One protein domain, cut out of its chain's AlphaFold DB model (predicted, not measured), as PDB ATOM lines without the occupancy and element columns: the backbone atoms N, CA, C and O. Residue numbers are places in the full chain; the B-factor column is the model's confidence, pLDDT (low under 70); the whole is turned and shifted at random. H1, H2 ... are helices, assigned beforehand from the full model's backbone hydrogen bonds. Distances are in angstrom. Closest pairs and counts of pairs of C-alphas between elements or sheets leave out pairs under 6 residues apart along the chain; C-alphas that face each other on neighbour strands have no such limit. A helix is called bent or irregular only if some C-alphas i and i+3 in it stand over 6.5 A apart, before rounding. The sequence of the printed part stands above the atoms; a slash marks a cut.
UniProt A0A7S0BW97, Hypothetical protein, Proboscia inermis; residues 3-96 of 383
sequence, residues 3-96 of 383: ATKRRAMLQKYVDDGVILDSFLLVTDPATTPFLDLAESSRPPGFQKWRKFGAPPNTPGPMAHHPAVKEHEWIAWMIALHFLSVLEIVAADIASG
ATOM      1  N   ALA A   3      -7.659 -22.631  20.757       75.25
ATOM      2  CA  ALA A   3      -8.453 -22.721  21.979       75.25
ATOM      3  C   ALA A   3      -7.616 -22.722  23.268       75.25
ATOM      4  O   ALA A   3      -8.039 -22.141  24.257       75.25
ATOM      5  N   THR A   4      -6.413 -23.309  23.264       77.50
ATOM      6  CA  THR A   4      -5.535 -23.313  24.447       77.50
ATOM      7  C   THR A   4      -5.095 -21.896  24.808       77.50
ATOM      8  O   THR A   4      -5.137 -21.514  25.974       77.50
ATOM      9  N   LYS A   5      -4.737 -21.087  23.799       77.94
ATOM     10  CA  LYS A   5      -4.370 -19.676  23.994       77.94
ATOM     11  C   LYS A   5      -5.563 -18.858  24.500       77.94
ATOM     12  O   LYS A   5      -5.406 -18.096  25.447       77.94
ATOM     13  N   ARG A   6      -6.757 -19.061  23.923       79.88
ATOM     14  CA  ARG A   6      -7.996 -18.398  24.372       79.88
ATOM     15  C   ARG A   6      -8.378 -18.782  25.801       79.88
ATOM     16  O   ARG A   6      -8.721 -17.902  26.577       79.88
ATOM     17  N   ARG A   7      -8.261 -20.061  26.173       83.75
ATOM     18  CA  ARG A   7      -8.522 -20.531  27.541       83.75
ATOM     19  C   ARG A   7      -7.582 -19.874  28.545       83.75
ATOM     20  O   ARG A   7      -8.050 -19.357  29.548       83.75
ATOM     21  N   ALA A   8      -6.279 -19.867  28.263       83.38
ATOM     22  CA  ALA A   8      -5.295 -19.226  29.134       83.38
ATOM     23  C   ALA A   8      -5.548 -17.714  29.273       83.38
ATOM     24  O   ALA A   8      -5.407 -17.164  30.359       83.38
ATOM     25  N   MET A   9      -5.964 -17.053  28.188       81.38
ATOM     26  CA  MET A   9      -6.348 -15.640  28.207       81.38
ATOM     27  C   MET A   9      -7.583 -15.387  29.083       81.38
ATOM     28  O   MET A   9      -7.547 -14.492  29.919       81.38
ATOM     29  N   LEU A  10      -8.656 -16.163  28.906       84.31
ATOM     30  CA  LEU A  10      -9.876 -16.022  29.707       84.31
ATOM     31  C   LEU A  10      -9.606 -16.296  31.189       84.31
ATOM     32  O   LEU A  10     -10.007 -15.499  32.029       84.31
ATOM     33  N   GLN A  11      -8.840 -17.348  31.496       83.94
ATOM     34  CA  GLN A  11      -8.429 -17.648  32.869       83.94
ATOM     35  C   GLN A  11      -7.653 -16.485  33.485       83.94
ATOM     36  O   GLN A  11      -7.947 -16.088  34.603       83.94
ATOM     37  N   LYS A  12      -6.730 -15.874  32.737       81.62
ATOM     38  CA  LYS A  12      -6.004 -14.696  33.214       81.62
ATOM     39  C   LYS A  12      -6.948 -13.542  33.575       81.62
ATOM     40  O   LYS A  12      -6.727 -12.882  34.580       81.62
ATOM     41  N   TYR A  13      -8.003 -13.300  32.795       78.94
ATOM     42  CA  TYR A  13      -8.997 -12.273  33.129       78.94
ATOM     43  C   TYR A  13      -9.856 -12.629  34.347       78.94
ATOM     44  O   TYR A  13     -10.271 -11.716  35.059       78.94
ATOM     45  N   VAL A  14     -10.096 -13.918  34.606       81.44
ATOM     46  CA  VAL A  14     -10.714 -14.379  35.859       81.44
ATOM     47  C   VAL A  14      -9.773 -14.129  37.039       81.44
ATOM     48  O   VAL A  14     -10.168 -13.501  38.018       81.44
ATOM     49  N   ASP A  15      -8.509 -14.538  36.918       80.81
ATOM     50  CA  ASP A  15      -7.490 -14.390  37.964       80.81
ATOM     51  C   ASP A  15      -7.207 -12.906  38.285       80.81
ATOM     52  O   ASP A  15      -6.995 -12.543  39.442       80.81
ATOM     53  N   ASP A  16      -7.260 -12.034  37.271       72.19
ATOM     54  CA  ASP A  16      -7.121 -10.577  37.403       72.19
ATOM     55  C   ASP A  16      -8.402  -9.896  37.953       72.19
ATOM     56  O   ASP A  16      -8.406  -8.683  38.181       72.19
ATOM     57  N   GLY A  17      -9.494 -10.644  38.169       73.50
ATOM     58  CA  GLY A  17     -10.769 -10.142  38.698       73.50
ATOM     59  C   GLY A  17     -11.574  -9.279  37.718       73.50
ATOM     60  O   GLY A  17     -12.416  -8.487  38.138       73.50
ATOM     61  N   VAL A  18     -11.295  -9.393  36.419       73.25
ATOM     62  CA  VAL A  18     -11.906  -8.589  35.345       73.25
ATOM     63  C   VAL A  18     -13.234  -9.186  34.905       73.25
ATOM     64  O   VAL A  18     -14.201  -8.464  34.671       73.25
ATOM     65  N   ILE A  19     -13.279 -10.511  34.803       78.00
ATOM     66  CA  ILE A  19     -14.497 -11.282  34.565       78.00
ATOM     67  C   ILE A  19     -14.672 -12.258  35.725       78.00
ATOM     68  O   ILE A  19     -13.695 -12.765  36.262       78.00
ATOM     69  N   LEU A  20     -15.913 -12.478  36.148       73.81
ATOM     70  CA  LEU A  20     -16.197 -13.276  37.343       73.81
ATOM     71  C   LEU A  20     -16.185 -14.774  37.048       73.81
ATOM     72  O   LEU A  20     -15.664 -15.560  37.830       73.81
ATOM     73  N   ASP A  21     -16.756 -15.147  35.910       75.44
ATOM     74  CA  ASP A  21     -16.832 -16.519  35.441       75.44
ATOM     75  C   ASP A  21     -16.743 -16.503  33.916       75.44
ATOM     76  O   ASP A  21     -17.278 -15.608  33.250       75.44
ATOM     77  N   SER A  22     -16.002 -17.449  33.356       82.31
ATOM     78  CA  SER A  22     -15.818 -17.553  31.917       82.31
ATOM     79  C   SER A  22     -15.842 -19.008  31.509       82.31
ATOM     80  O   SER A  22     -15.142 -19.844  32.080       82.31
ATOM     81  N   PHE A  23     -16.596 -19.300  30.457       82.69
ATOM     82  CA  PHE A  23     -16.579 -20.606  29.831       82.69
ATOM     83  C   PHE A  23     -16.085 -20.472  28.395       82.69
ATOM     84  O   PHE A  23     -16.437 -19.547  27.663       82.69
ATOM     85  N   LEU A  24     -15.240 -21.413  27.986       85.50
ATOM     86  CA  LEU A  24     -14.817 -21.554  26.602       85.50
ATOM     87  C   LEU A  24     -15.338 -22.882  26.082       85.50
ATOM     88  O   LEU A  24     -14.837 -23.940  26.464       85.50
ATOM     89  N   LEU A  25     -16.301 -22.816  25.170       85.19
ATOM     90  CA  LEU A  25     -16.779 -23.992  24.464       85.19
ATOM     91  C   LEU A  25     -15.990 -24.180  23.167       85.19
ATOM     92  O   LEU A  25     -15.911 -23.277  22.335       85.19
ATOM     93  N   VAL A  26     -15.401 -25.361  22.996       86.12
ATOM     94  CA  VAL A  26     -14.696 -25.759  21.772       86.12
ATOM     95  C   VAL A  26     -15.351 -27.047  21.294       86.12
ATOM     96  O   VAL A  26     -15.119 -28.103  21.878       86.12
ATOM     97  N   THR A  27     -16.218 -26.943  20.289       85.88
ATOM     98  CA  THR A  27     -17.096 -28.041  19.861       85.88
ATOM     99  C   THR A  27     -16.306 -29.204  19.277       85.88
ATOM    100  O   THR A  27     -16.488 -30.334  19.724       85.88
ATOM    101  N   ASP A  28     -15.379 -28.949  18.347       85.12
ATOM    102  CA  ASP A  28     -14.708 -30.035  17.623       85.12
ATOM    103  C   ASP A  28     -13.982 -31.011  18.567       85.12
ATOM    104  O   ASP A  28     -14.391 -32.169  18.624       85.12
ATOM    105  N   PRO A  29     -13.015 -30.598  19.417       85.44
ATOM    106  CA  PRO A  29     -12.283 -31.550  20.256       85.44
ATOM    107  C   PRO A  29     -13.168 -32.268  21.283       85.44
ATOM    108  O   PRO A  29     -12.854 -33.386  21.684       85.44
ATOM    109  N   ALA A  30     -14.253 -31.628  21.730       85.38
ATOM    110  CA  ALA A  30     -15.178 -32.205  22.703       85.38
ATOM    111  C   ALA A  30     -16.095 -33.269  22.085       85.38
ATOM    112  O   ALA A  30     -16.580 -34.153  22.793       85.38
ATOM    113  N   THR A  31     -16.337 -33.191  20.775       90.19
ATOM    114  CA  THR A  31     -17.280 -34.064  20.071       90.19
ATOM    115  C   THR A  31     -16.586 -35.130  19.224       90.19
ATOM    116  O   THR A  31     -17.147 -36.215  19.070       90.19
ATOM    117  N   THR A  32     -15.345 -34.900  18.768       91.81
ATOM    118  CA  THR A  32     -14.546 -35.845  17.960       91.81
ATOM    119  C   THR A  32     -14.565 -37.287  18.483       91.81
ATOM    120  O   THR A  32     -14.902 -38.163  17.692       91.81
ATOM    121  N   PRO A  33     -14.338 -37.580  19.782       94.06
ATOM    122  CA  PRO A  33     -14.322 -38.968  20.261       94.06
ATOM    123  C   PRO A  33     -15.632 -39.728  20.014       94.06
ATOM    124  O   PRO A  33     -15.626 -40.948  19.869       94.06
ATOM    125  N   PHE A  34     -16.760 -39.016  19.968       93.81
ATOM    126  CA  PHE A  34     -18.068 -39.594  19.670       93.81
ATOM    127  C   PHE A  34     -18.342 -39.631  18.168       93.81
ATOM    128  O   PHE A  34     -18.958 -40.575  17.682       93.81
ATOM    129  N   LEU A  35     -17.896 -38.615  17.426       93.31
ATOM    130  CA  LEU A  35     -18.105 -38.517  15.981       93.31
ATOM    131  C   LEU A  35     -17.208 -39.472  15.181       93.31
ATOM    132  O   LEU A  35     -17.591 -39.863  14.081       93.31
ATOM    133  N   ASP A  36     -16.082 -39.912  15.736       95.69
ATOM    134  CA  ASP A  36     -15.210 -40.917  15.114       95.69
ATOM    135  C   ASP A  36     -15.813 -42.332  15.161       95.69
ATOM    136  O   ASP A  36     -15.421 -43.212  14.392       95.69
ATOM    137  N   LEU A  37     -16.808 -42.565  16.027       96.06
ATOM    138  CA  LEU A  37     -17.556 -43.820  16.056       96.06
ATOM    139  C   LEU A  37     -18.448 -43.951  14.815       96.06
ATOM    140  O   LEU A  37     -18.975 -42.962  14.289       96.06
ATOM    141  N   ALA A  38     -18.691 -45.193  14.389       96.12
ATOM    142  CA  ALA A  38     -19.694 -45.491  13.372       96.12
ATOM    143  C   ALA A  38     -21.072 -44.967  13.806       96.12
ATOM    144  O   ALA A  38     -21.423 -45.060  14.979       96.12
ATOM    145  N   GLU A  39     -21.866 -44.451  12.863       95.06
ATOM    146  CA  GLU A  39     -23.148 -43.778  13.136       95.06
ATOM    147  C   GLU A  39     -24.078 -44.581  14.067       95.06
ATOM    148  O   GLU A  39     -24.645 -44.023  15.001       95.06
ATOM    149  N   SER A  40     -24.190 -45.896  13.865       96.81
ATOM    150  CA  SER A  40     -25.015 -46.788  14.695       96.81
ATOM    151  C   SER A  40     -24.483 -46.998  16.117       96.81
ATOM    152  O   SER A  40     -25.240 -47.396  16.998       96.81
ATOM    153  N   SER A  41     -23.198 -46.734  16.349       96.62
ATOM    154  CA  SER A  41     -22.520 -46.846  17.645       96.62
ATOM    155  C   SER A  41     -22.428 -45.510  18.388       96.62
ATOM    156  O   SER A  41     -22.021 -45.488  19.549       96.62
ATOM    157  N   ARG A  42     -22.795 -44.392  17.747       95.69
ATOM    158  CA  ARG A  42     -22.830 -43.075  18.395       95.69
ATOM    159  C   ARG A  42     -23.970 -43.025  19.417       95.69
ATOM    160  O   ARG A  42     -25.058 -43.533  19.125       95.69
ATOM    161  N   PRO A  43     -23.787 -42.362  20.574       93.88
ATOM    162  CA  PRO A  43     -24.902 -42.071  21.469       93.88
ATOM    163  C   PRO A  43     -26.002 -41.275  20.739       93.88
ATOM    164  O   PRO A  43     -25.677 -40.507  19.830       93.88
ATOM    165  N   PRO A  44     -27.284 -41.372  21.144       91.50
ATOM    166  CA  PRO A  44     -28.398 -40.755  20.413       91.50
ATOM    167  C   PRO A  44     -28.238 -39.255  20.109       91.50
ATOM    168  O   PRO A  44     -28.655 -38.798  19.048       91.50
ATOM    169  N   GLY A  45     -27.601 -38.487  21.004       88.38
ATOM    170  CA  GLY A  45     -27.332 -37.054  20.808       88.38
ATOM    171  C   GLY A  45     -26.256 -36.729  19.761       88.38
ATOM    172  O   GLY A  45     -26.215 -35.608  19.267       88.38
ATOM    173  N   PHE A  46     -25.421 -37.704  19.390       93.81
ATOM    174  CA  PHE A  46     -24.349 -37.571  18.396       93.81
ATOM    175  C   PHE A  46     -24.687 -38.227  17.050       93.81
ATOM    176  O   PHE A  46     -23.923 -38.125  16.091       93.81
ATOM    177  N   GLN A  47     -25.841 -38.889  16.953       94.75
ATOM    178  CA  GLN A  47     -26.362 -39.396  15.688       94.75
ATOM    179  C   GLN A  47     -26.929 -38.250  14.850       94.75
ATOM    180  O   GLN A  47     -27.490 -37.284  15.369       94.75
ATOM    181  N   LYS A  48     -26.813 -38.365  13.528       94.31
ATOM    182  CA  LYS A  48     -27.252 -37.374  12.539       94.31
ATOM    183  C   LYS A  48     -26.644 -35.999  12.821       94.31
ATOM    184  O   LYS A  48     -27.288 -34.983  12.574       94.31
ATOM    185  N   TRP A  49     -25.397 -35.974  13.306       91.62
ATOM    186  CA  TRP A  49     -24.714 -34.762  13.770       91.62
ATOM    187  C   TRP A  49     -24.743 -33.623  12.749       91.62
ATOM    188  O   TRP A  49     -25.001 -32.483  13.105       91.62
ATOM    189  N   ARG A  50     -24.551 -33.946  11.462       89.94
ATOM    190  CA  ARG A  50     -24.545 -32.989  10.341       89.94
ATOM    191  C   ARG A  50     -25.900 -32.825   9.645       89.94
ATOM    192  O   ARG A  50     -25.971 -32.248   8.562       89.94
ATOM    193  N   LYS A  51     -26.990 -33.320  10.237       90.62
ATOM    194  CA  LYS A  51     -28.334 -33.103   9.699       90.62
ATOM    195  C   LYS A  51     -28.823 -31.711  10.094       90.62
ATOM    196  O   LYS A  51     -29.144 -31.452  11.254       90.62
ATOM    197  N   PHE A  52     -28.912 -30.826   9.109       86.69
ATOM    198  CA  PHE A  52     -29.540 -29.521   9.275       86.69
ATOM    199  C   PHE A  52     -31.063 -29.667   9.385       86.69
ATOM    200  O   PHE A  52     -31.670 -30.551   8.777       86.69
ATOM    201  N   GLY A  53     -31.669 -28.804  10.198       81.56
ATOM    202  CA  GLY A  53     -33.123 -28.699  10.356       81.56
ATOM    203  C   GLY A  53     -33.733 -27.659   9.425       81.56
ATOM    204  O   GLY A  53     -34.951 -27.560   9.338       81.56
ATOM    205  N   ALA A  54     -32.885 -26.891   8.737       77.50
ATOM    206  CA  ALA A  54     -33.316 -25.903   7.771       77.50
ATOM    207  C   ALA A  54     -33.894 -26.597   6.515       77.50
ATOM    208  O   ALA A  54     -33.398 -27.661   6.123       77.50
ATOM    209  N   PRO A  55     -34.947 -26.033   5.898       75.75
ATOM    210  CA  PRO A  55     -35.522 -26.560   4.665       75.75
ATOM    211  C   PRO A  55     -34.493 -26.696   3.523       75.75
ATOM    212  O   PRO A  55     -33.489 -25.983   3.493       75.75
ATOM    213  N   PRO A  56     -34.722 -27.581   2.537       74.12
ATOM    214  CA  PRO A  56     -33.865 -27.660   1.359       74.12
ATOM    215  C   PRO A  56     -33.742 -26.298   0.658       74.12
ATOM    216  O   PRO A  56     -34.727 -25.573   0.537       74.12
ATOM    217  N   ASN A  57     -32.543 -25.975   0.167       71.44
ATOM    218  CA  ASN A  57     -32.210 -24.722  -0.530       71.44
ATOM    219  C   ASN A  57     -32.236 -23.440   0.320       71.44
ATOM    220  O   ASN A  57     -32.019 -22.359  -0.229       71.44
ATOM    221  N   THR A  58     -32.450 -23.513   1.637       71.19
ATOM    222  CA  THR A  58     -32.213 -22.345   2.494       71.19
ATOM    223  C   THR A  58     -30.714 -22.080   2.641       71.19
ATOM    224  O   THR A  58     -29.938 -23.037   2.696       71.19
ATOM    225  N   PRO A  59     -30.285 -20.813   2.756       66.81
ATOM    226  CA  PRO A  59     -28.905 -20.493   3.112       66.81
ATOM    227  C   PRO A  59     -28.549 -21.074   4.490       66.81
ATOM    228  O   PRO A  59     -29.418 -21.269   5.335       66.81
ATOM    229  N   GLY A  60     -27.263 -21.356   4.722       68.38
ATOM    230  CA  GLY A  60     -26.773 -21.808   6.029       68.38
ATOM    231  C   GLY A  60     -26.339 -23.275   6.197       68.38
ATOM    232  O   GLY A  60     -25.559 -23.496   7.121       68.38
ATOM    233  N   PRO A  61     -26.697 -24.280   5.370       73.81
ATOM    234  CA  PRO A  61     -26.125 -25.621   5.504       73.81
ATOM    235  C   PRO A  61     -24.719 -25.660   4.887       73.81
ATOM    236  O   PRO A  61     -24.507 -26.177   3.792       73.81
ATOM    237  N   MET A  62     -23.748 -25.067   5.580       74.19
ATOM    238  CA  MET A  62     -22.329 -25.108   5.221       74.19
ATOM    239  C   MET A  62     -21.560 -25.960   6.225       74.19
ATOM    240  O   MET A  62     -21.925 -26.036   7.393       74.19
ATOM    241  N   ALA A  63     -20.464 -26.585   5.785       74.81
ATOM    242  CA  ALA A  63     -19.681 -27.500   6.620       74.81
ATOM    243  C   ALA A  63     -19.142 -26.861   7.917       74.81
ATOM    244  O   ALA A  63     -18.920 -27.570   8.892       74.81
ATOM    245  N   HIS A  64     -18.948 -25.539   7.926       76.12
ATOM    246  CA  HIS A  64     -18.466 -24.780   9.081       76.12
ATOM    247  C   HIS A  64     -19.585 -24.251   9.993       76.12
ATOM    248  O   HIS A  64     -19.289 -23.626  11.008       76.12
ATOM    249  N   HIS A  65     -20.856 -24.457   9.639       82.44
ATOM    250  CA  HIS A  65     -21.982 -24.066  10.480       82.44
ATOM    251  C   HIS A  65     -22.439 -25.234  11.363       82.44
ATOM    252  O   HIS A  65     -22.500 -26.377  10.889       82.44
ATOM    253  N   PRO A  66     -22.810 -24.963  12.626       85.62
ATOM    254  CA  PRO A  66     -23.391 -25.978  13.484       85.62
ATOM    255  C   PRO A  66     -24.745 -26.443  12.932       85.62
ATOM    256  O   PRO A  66     -25.582 -25.655  12.497       85.62
ATOM    257  N   ALA A  67     -24.961 -27.757  12.934       89.69
ATOM    258  CA  ALA A  67     -26.246 -28.368  12.591       89.69
ATOM    259  C   ALA A  67     -27.114 -28.547  13.854       89.69
ATOM    260  O   ALA A  67     -26.705 -28.176  14.950       89.69
ATOM    261  N   VAL A  68     -28.321 -29.116  13.731       89.50
ATOM    262  CA  VAL A  68     -29.311 -29.140  14.832       89.50
ATOM    263  C   VAL A  68     -28.752 -29.772  16.103       89.50
ATOM    264  O   VAL A  68     -28.862 -29.190  17.174       89.50
ATOM    265  N   LYS A  69     -28.112 -30.939  15.985       91.69
ATOM    266  CA  LYS A  69     -27.553 -31.641  17.149       91.69
ATOM    267  C   LYS A  69     -26.352 -30.933  17.760       91.69
ATOM    268  O   LYS A  69     -26.204 -30.938  18.976       91.69
ATOM    269  N   GLU A  70     -25.557 -30.256  16.940       91.88
ATOM    270  CA  GLU A  70     -24.467 -29.419  17.435       91.88
ATOM    271  C   GLU A  70     -25.006 -28.195  18.191       91.88
ATOM    272  O   GLU A  70     -24.551 -27.921  19.297       91.88
ATOM    273  N   HIS A  71     -26.035 -27.521  17.665       89.25
ATOM    274  CA  HIS A  71     -26.739 -26.443  18.366       89.25
ATOM    275  C   HIS A  71     -27.349 -26.908  19.695       89.25
ATOM    276  O   HIS A  71     -27.170 -26.237  20.709       89.25
ATOM    277  N   GLU A  72     -28.049 -28.048  19.705       90.81
ATOM    278  CA  GLU A  72     -28.613 -28.635  20.927       90.81
ATOM    279  C   GLU A  72     -27.515 -28.909  21.960       90.81
ATOM    280  O   GLU A  72     -27.662 -28.544  23.124       90.81
ATOM    281  N   TRP A  73     -26.400 -29.514  21.542       91.56
ATOM    282  CA  TRP A  73     -25.274 -29.796  22.427       91.56
ATOM    283  C   TRP A  73     -24.650 -28.513  22.990       91.56
ATOM    284  O   TRP A  73     -24.438 -28.422  24.197       91.56
ATOM    285  N   ILE A  74     -24.422 -27.493  22.151       90.50
ATOM    286  CA  ILE A  74     -23.929 -26.177  22.590       90.50
ATOM    287  C   ILE A  74     -24.877 -25.572  23.630       90.50
ATOM    288  O   ILE A  74     -24.425 -25.133  24.688       90.50
ATOM    289  N   ALA A  75     -26.182 -25.577  23.355       88.44
ATOM    290  CA  ALA A  75     -27.192 -25.044  24.263       88.44
ATOM    291  C   ALA A  75     -27.205 -25.797  25.601       88.44
ATOM    292  O   ALA A  75     -27.248 -25.159  26.650       88.44
ATOM    293  N   TRP A  76     -27.091 -27.128  25.581       88.81
ATOM    294  CA  TRP A  76     -26.971 -27.942  26.791       88.81
ATOM    295  C   TRP A  76     -25.720 -27.608  27.599       88.81
ATOM    296  O   TRP A  76     -25.809 -27.449  28.813       88.81
ATOM    297  N   MET A  77     -24.568 -27.457  26.947       89.06
ATOM    298  CA  MET A  77     -23.321 -27.097  27.628       89.06
ATOM    299  C   MET A  77     -23.408 -25.714  28.281       89.06
ATOM    300  O   MET A  77     -22.951 -25.542  29.411       89.06
ATOM    301  N   ILE A  78     -24.035 -24.746  27.607       87.75
ATOM    302  CA  ILE A  78     -24.307 -23.417  28.169       87.75
ATOM    303  C   ILE A  78     -25.273 -23.534  29.357       87.75
ATOM    304  O   ILE A  78     -24.992 -23.004  30.427       87.75
ATOM    305  N   ALA A  79     -26.383 -24.260  29.205       86.25
ATOM    306  CA  ALA A  79     -27.380 -24.425  30.260       86.25
ATOM    307  C   ALA A  79     -26.793 -25.081  31.519       86.25
ATOM    308  O   ALA A  79     -27.055 -24.619  32.624       86.25
ATOM    309  N   LEU A  80     -25.955 -26.111  31.356       85.94
ATOM    310  CA  LEU A  80     -25.262 -26.768  32.466       85.94
ATOM    311  C   LEU A  80     -24.298 -25.822  33.186       85.94
ATOM    312  O   LEU A  80     -24.223 -25.860  34.410       85.94
ATOM    313  N   HIS A  81     -23.593 -24.958  32.451       85.19
ATOM    314  CA  HIS A  81     -22.717 -23.953  33.055       85.19
ATOM    315  C   HIS A  81     -23.504 -22.945  33.908       85.19
ATOM    316  O   HIS A  81     -23.055 -22.577  34.989       85.19
ATOM    317  N   PHE A  82     -24.704 -22.557  33.469       84.38
ATOM    318  CA  PHE A  82     -25.564 -21.626  34.204       84.38
ATOM    319  C   PHE A  82     -26.496 -22.286  35.227       84.38
ATOM    320  O   PHE A  82     -27.199 -21.563  35.929       84.38
ATOM    321  N   LEU A  83     -26.515 -23.617  35.350       86.94
ATOM    322  CA  LEU A  83     -27.506 -24.330  36.161       86.94
ATOM    323  C   LEU A  83     -27.524 -23.846  37.614       86.94
ATOM    324  O   LEU A  83     -28.577 -23.459  38.108       86.94
ATOM    325  N   SER A  84     -26.364 -23.766  38.268       78.12
ATOM    326  CA  SER A  84     -26.285 -23.309  39.661       78.12
ATOM    327  C   SER A  84     -26.723 -21.851  39.835       78.12
ATOM    328  O   SER A  84     -27.342 -21.507  40.837       78.12
ATOM    329  N   VAL A  85     -26.456 -20.986  38.850       80.06
ATOM    330  CA  VAL A  85     -26.936 -19.594  38.872       80.06
ATOM    331  C   VAL A  85     -28.455 -19.552  38.712       80.06
ATOM    332  O   VAL A  85     -29.124 -18.813  39.428       80.06
ATOM    333  N   LEU A  86     -29.012 -20.362  37.811       80.69
ATOM    334  CA  LEU A  86     -30.456 -20.461  37.603       80.69
ATOM    335  C   LEU A  86     -31.175 -21.023  38.837       80.69
ATOM    336  O   LEU A  86     -32.257 -20.545  39.166       80.69
ATOM    337  N   GLU A  87     -30.573 -21.981  39.544       84.00
ATOM    338  CA  GLU A  87     -31.084 -22.511  40.814       84.00
ATOM    339  C   GLU A  87     -31.122 -21.433  41.906       84.00
ATOM    340  O   GLU A  87     -32.135 -21.298  42.593       84.00
ATOM    341  N   ILE A  88     -30.066 -20.619  42.024       79.56
ATOM    342  CA  ILE A  88     -30.025 -19.480  42.956       79.56
ATOM    343  C   ILE A  88     -31.102 -18.451  42.593       79.56
ATOM    344  O   ILE A  88     -31.891 -18.065  43.450       79.56
ATOM    345  N   VAL A  89     -31.193 -18.056  41.318       79.31
ATOM    346  CA  VAL A  89     -32.209 -17.101  40.844       79.31
ATOM    347  C   VAL A  89     -33.623 -17.623  41.107       79.31
ATOM    348  O   VAL A  89     -34.487 -16.866  41.548       79.31
ATOM    349  N   ALA A  90     -33.878 -18.911  40.873       82.44
ATOM    350  CA  ALA A  90     -35.174 -19.523  41.153       82.44
ATOM    351  C   ALA A  90     -35.507 -19.508  42.655       82.44
ATOM    352  O   ALA A  90     -36.646 -19.212  43.020       82.44
ATOM    353  N   ALA A  91     -34.526 -19.779  43.523       83.69
ATOM    354  CA  ALA A  91     -34.691 -19.697  44.973       83.69
ATOM    355  C   ALA A  91     -34.947 -18.253  45.449       83.69
ATOM    356  O   ALA A  91     -35.845 -18.028  46.265       83.69
ATOM    357  N   ASP A  92     -34.233 -17.269  44.896       82.19
ATOM    358  CA  ASP A  92     -34.427 -15.844  45.195       82.19
ATOM    359  C   ASP A  92     -35.834 -15.376  44.797       82.19
ATOM    360  O   ASP A  92     -36.542 -14.775  45.609       82.19
ATOM    361  N   ILE A  93     -36.291 -15.738  43.591       79.94
ATOM    362  CA  ILE A  93     -37.659 -15.460  43.124       79.94
ATOM    363  C   ILE A  93     -38.690 -16.109  44.058       79.94
ATOM    364  O   ILE A  93     -39.647 -15.448  44.467       79.94
ATOM    365  N   ALA A  94     -38.496 -17.379  44.428       84.56
ATOM    366  CA  ALA A  94     -39.410 -18.105  45.312       84.56
ATOM    367  C   ALA A  94     -39.456 -17.525  46.737       84.56
ATOM    368  O   ALA A  94     -40.495 -17.578  47.393       84.56
ATOM    369  N   SER A  95     -38.350 -16.947  47.209       84.44
ATOM    370  CA  SER A  95     -38.252 -16.304  48.527       84.44
ATOM    371  C   SER A  95     -38.794 -14.867  48.565       84.44
ATOM    372  O   SER A  95     -38.842 -14.257  49.633       84.44
ATOM    373  N   GLY A  96     -39.229 -14.317  47.424       79.56
ATOM    374  CA  GLY A  96     -39.753 -12.951  47.330       79.56
ATOM    375  C   GLY A  96     -38.676 -11.863  47.412       79.56
ATOM    376  O   GLY A  96     -39.003 -10.684  47.574       79.56
TER     377      GLY A  96
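This is residues 3 to 96 of the 383 residues of the protein "Hypothetical protein" of Proboscia inermis (UniProt A0A7S0BW97). What does the model look like? It is a loose, open frame: H1 lies on one side, the long helix H3 on the other, and residues 16 to 26 fold back from H1 between them. H2 and the long loop stretch of residues 36 to 67 make the end where the chain turns over into H3, whose arm H3b, with the rest of residues 82 to 96, sticks out at an angle. What is it made of? The printed part has 94 residues with three named helices, H1, H2 and H3 in that order, and no named strand; 49 residues are in the helices, and the class is all helix. How large is it? It is loose, with a radius of gyration of the C-alphas of 17.6 A and spans of 46 by 38 by 31 A.

What does H1, residues 3 to 15, touch? It touches no helix, and it is apart from H2, residues 27 to 35. Is H3, residues 68 to 94, straight? By its hydrogen bonds it was assigned as one helix, but it is bent: C-alphas 81 and 84 are 7.5 A apart. Its arms H3a, residues 68 to 81, and H3b, residues 84 to 94, stand at a steep tilt of 68 degrees, only just short of about perpendicular. Which helices come nearest? H2 and H3a are close but not clearly touching, with the closest C-alphas, those of Thr 27 and Ile 74, 7.6 A apart; they run opposite ways at a steep tilt of 63 degrees. H1 is apart from H3a and H3b, and H2 is apart from H3b. How do the backbones run? In H1, H3a and H3b every O i to N i+4 pair is within hydrogen-bond range; in H2 it is 3 of 5.

Where does H1 lie? It runs 18.1 A from C-alpha 3 at (-8.453, -22.721, 21.979) to C-alpha 15. What of H2? It measures 11.2 A and is irregular, with C-alphas 30 and 33 7.2 A apart. Where are the arms? H3a, 20.1 A long, begins at C-alpha 68 at (-29.311, -29.140, 14.832), and H3b, 15.2 A long, ends at C-alpha 94 at (-39.410, -18.105, 45.312).

How far does it reach? The two C-alphas farthest apart, those of Ala 38 and Gly 96, are 51.1 A apart. Are there cuts or long links? The printed part has no cut; the links H1 to H2, 11 residues, and H2 to H3, 32 residues, are long. Where is confidence low? The mean pLDDT of the printed part is 84.4, and residues 59 to 60 are under 70.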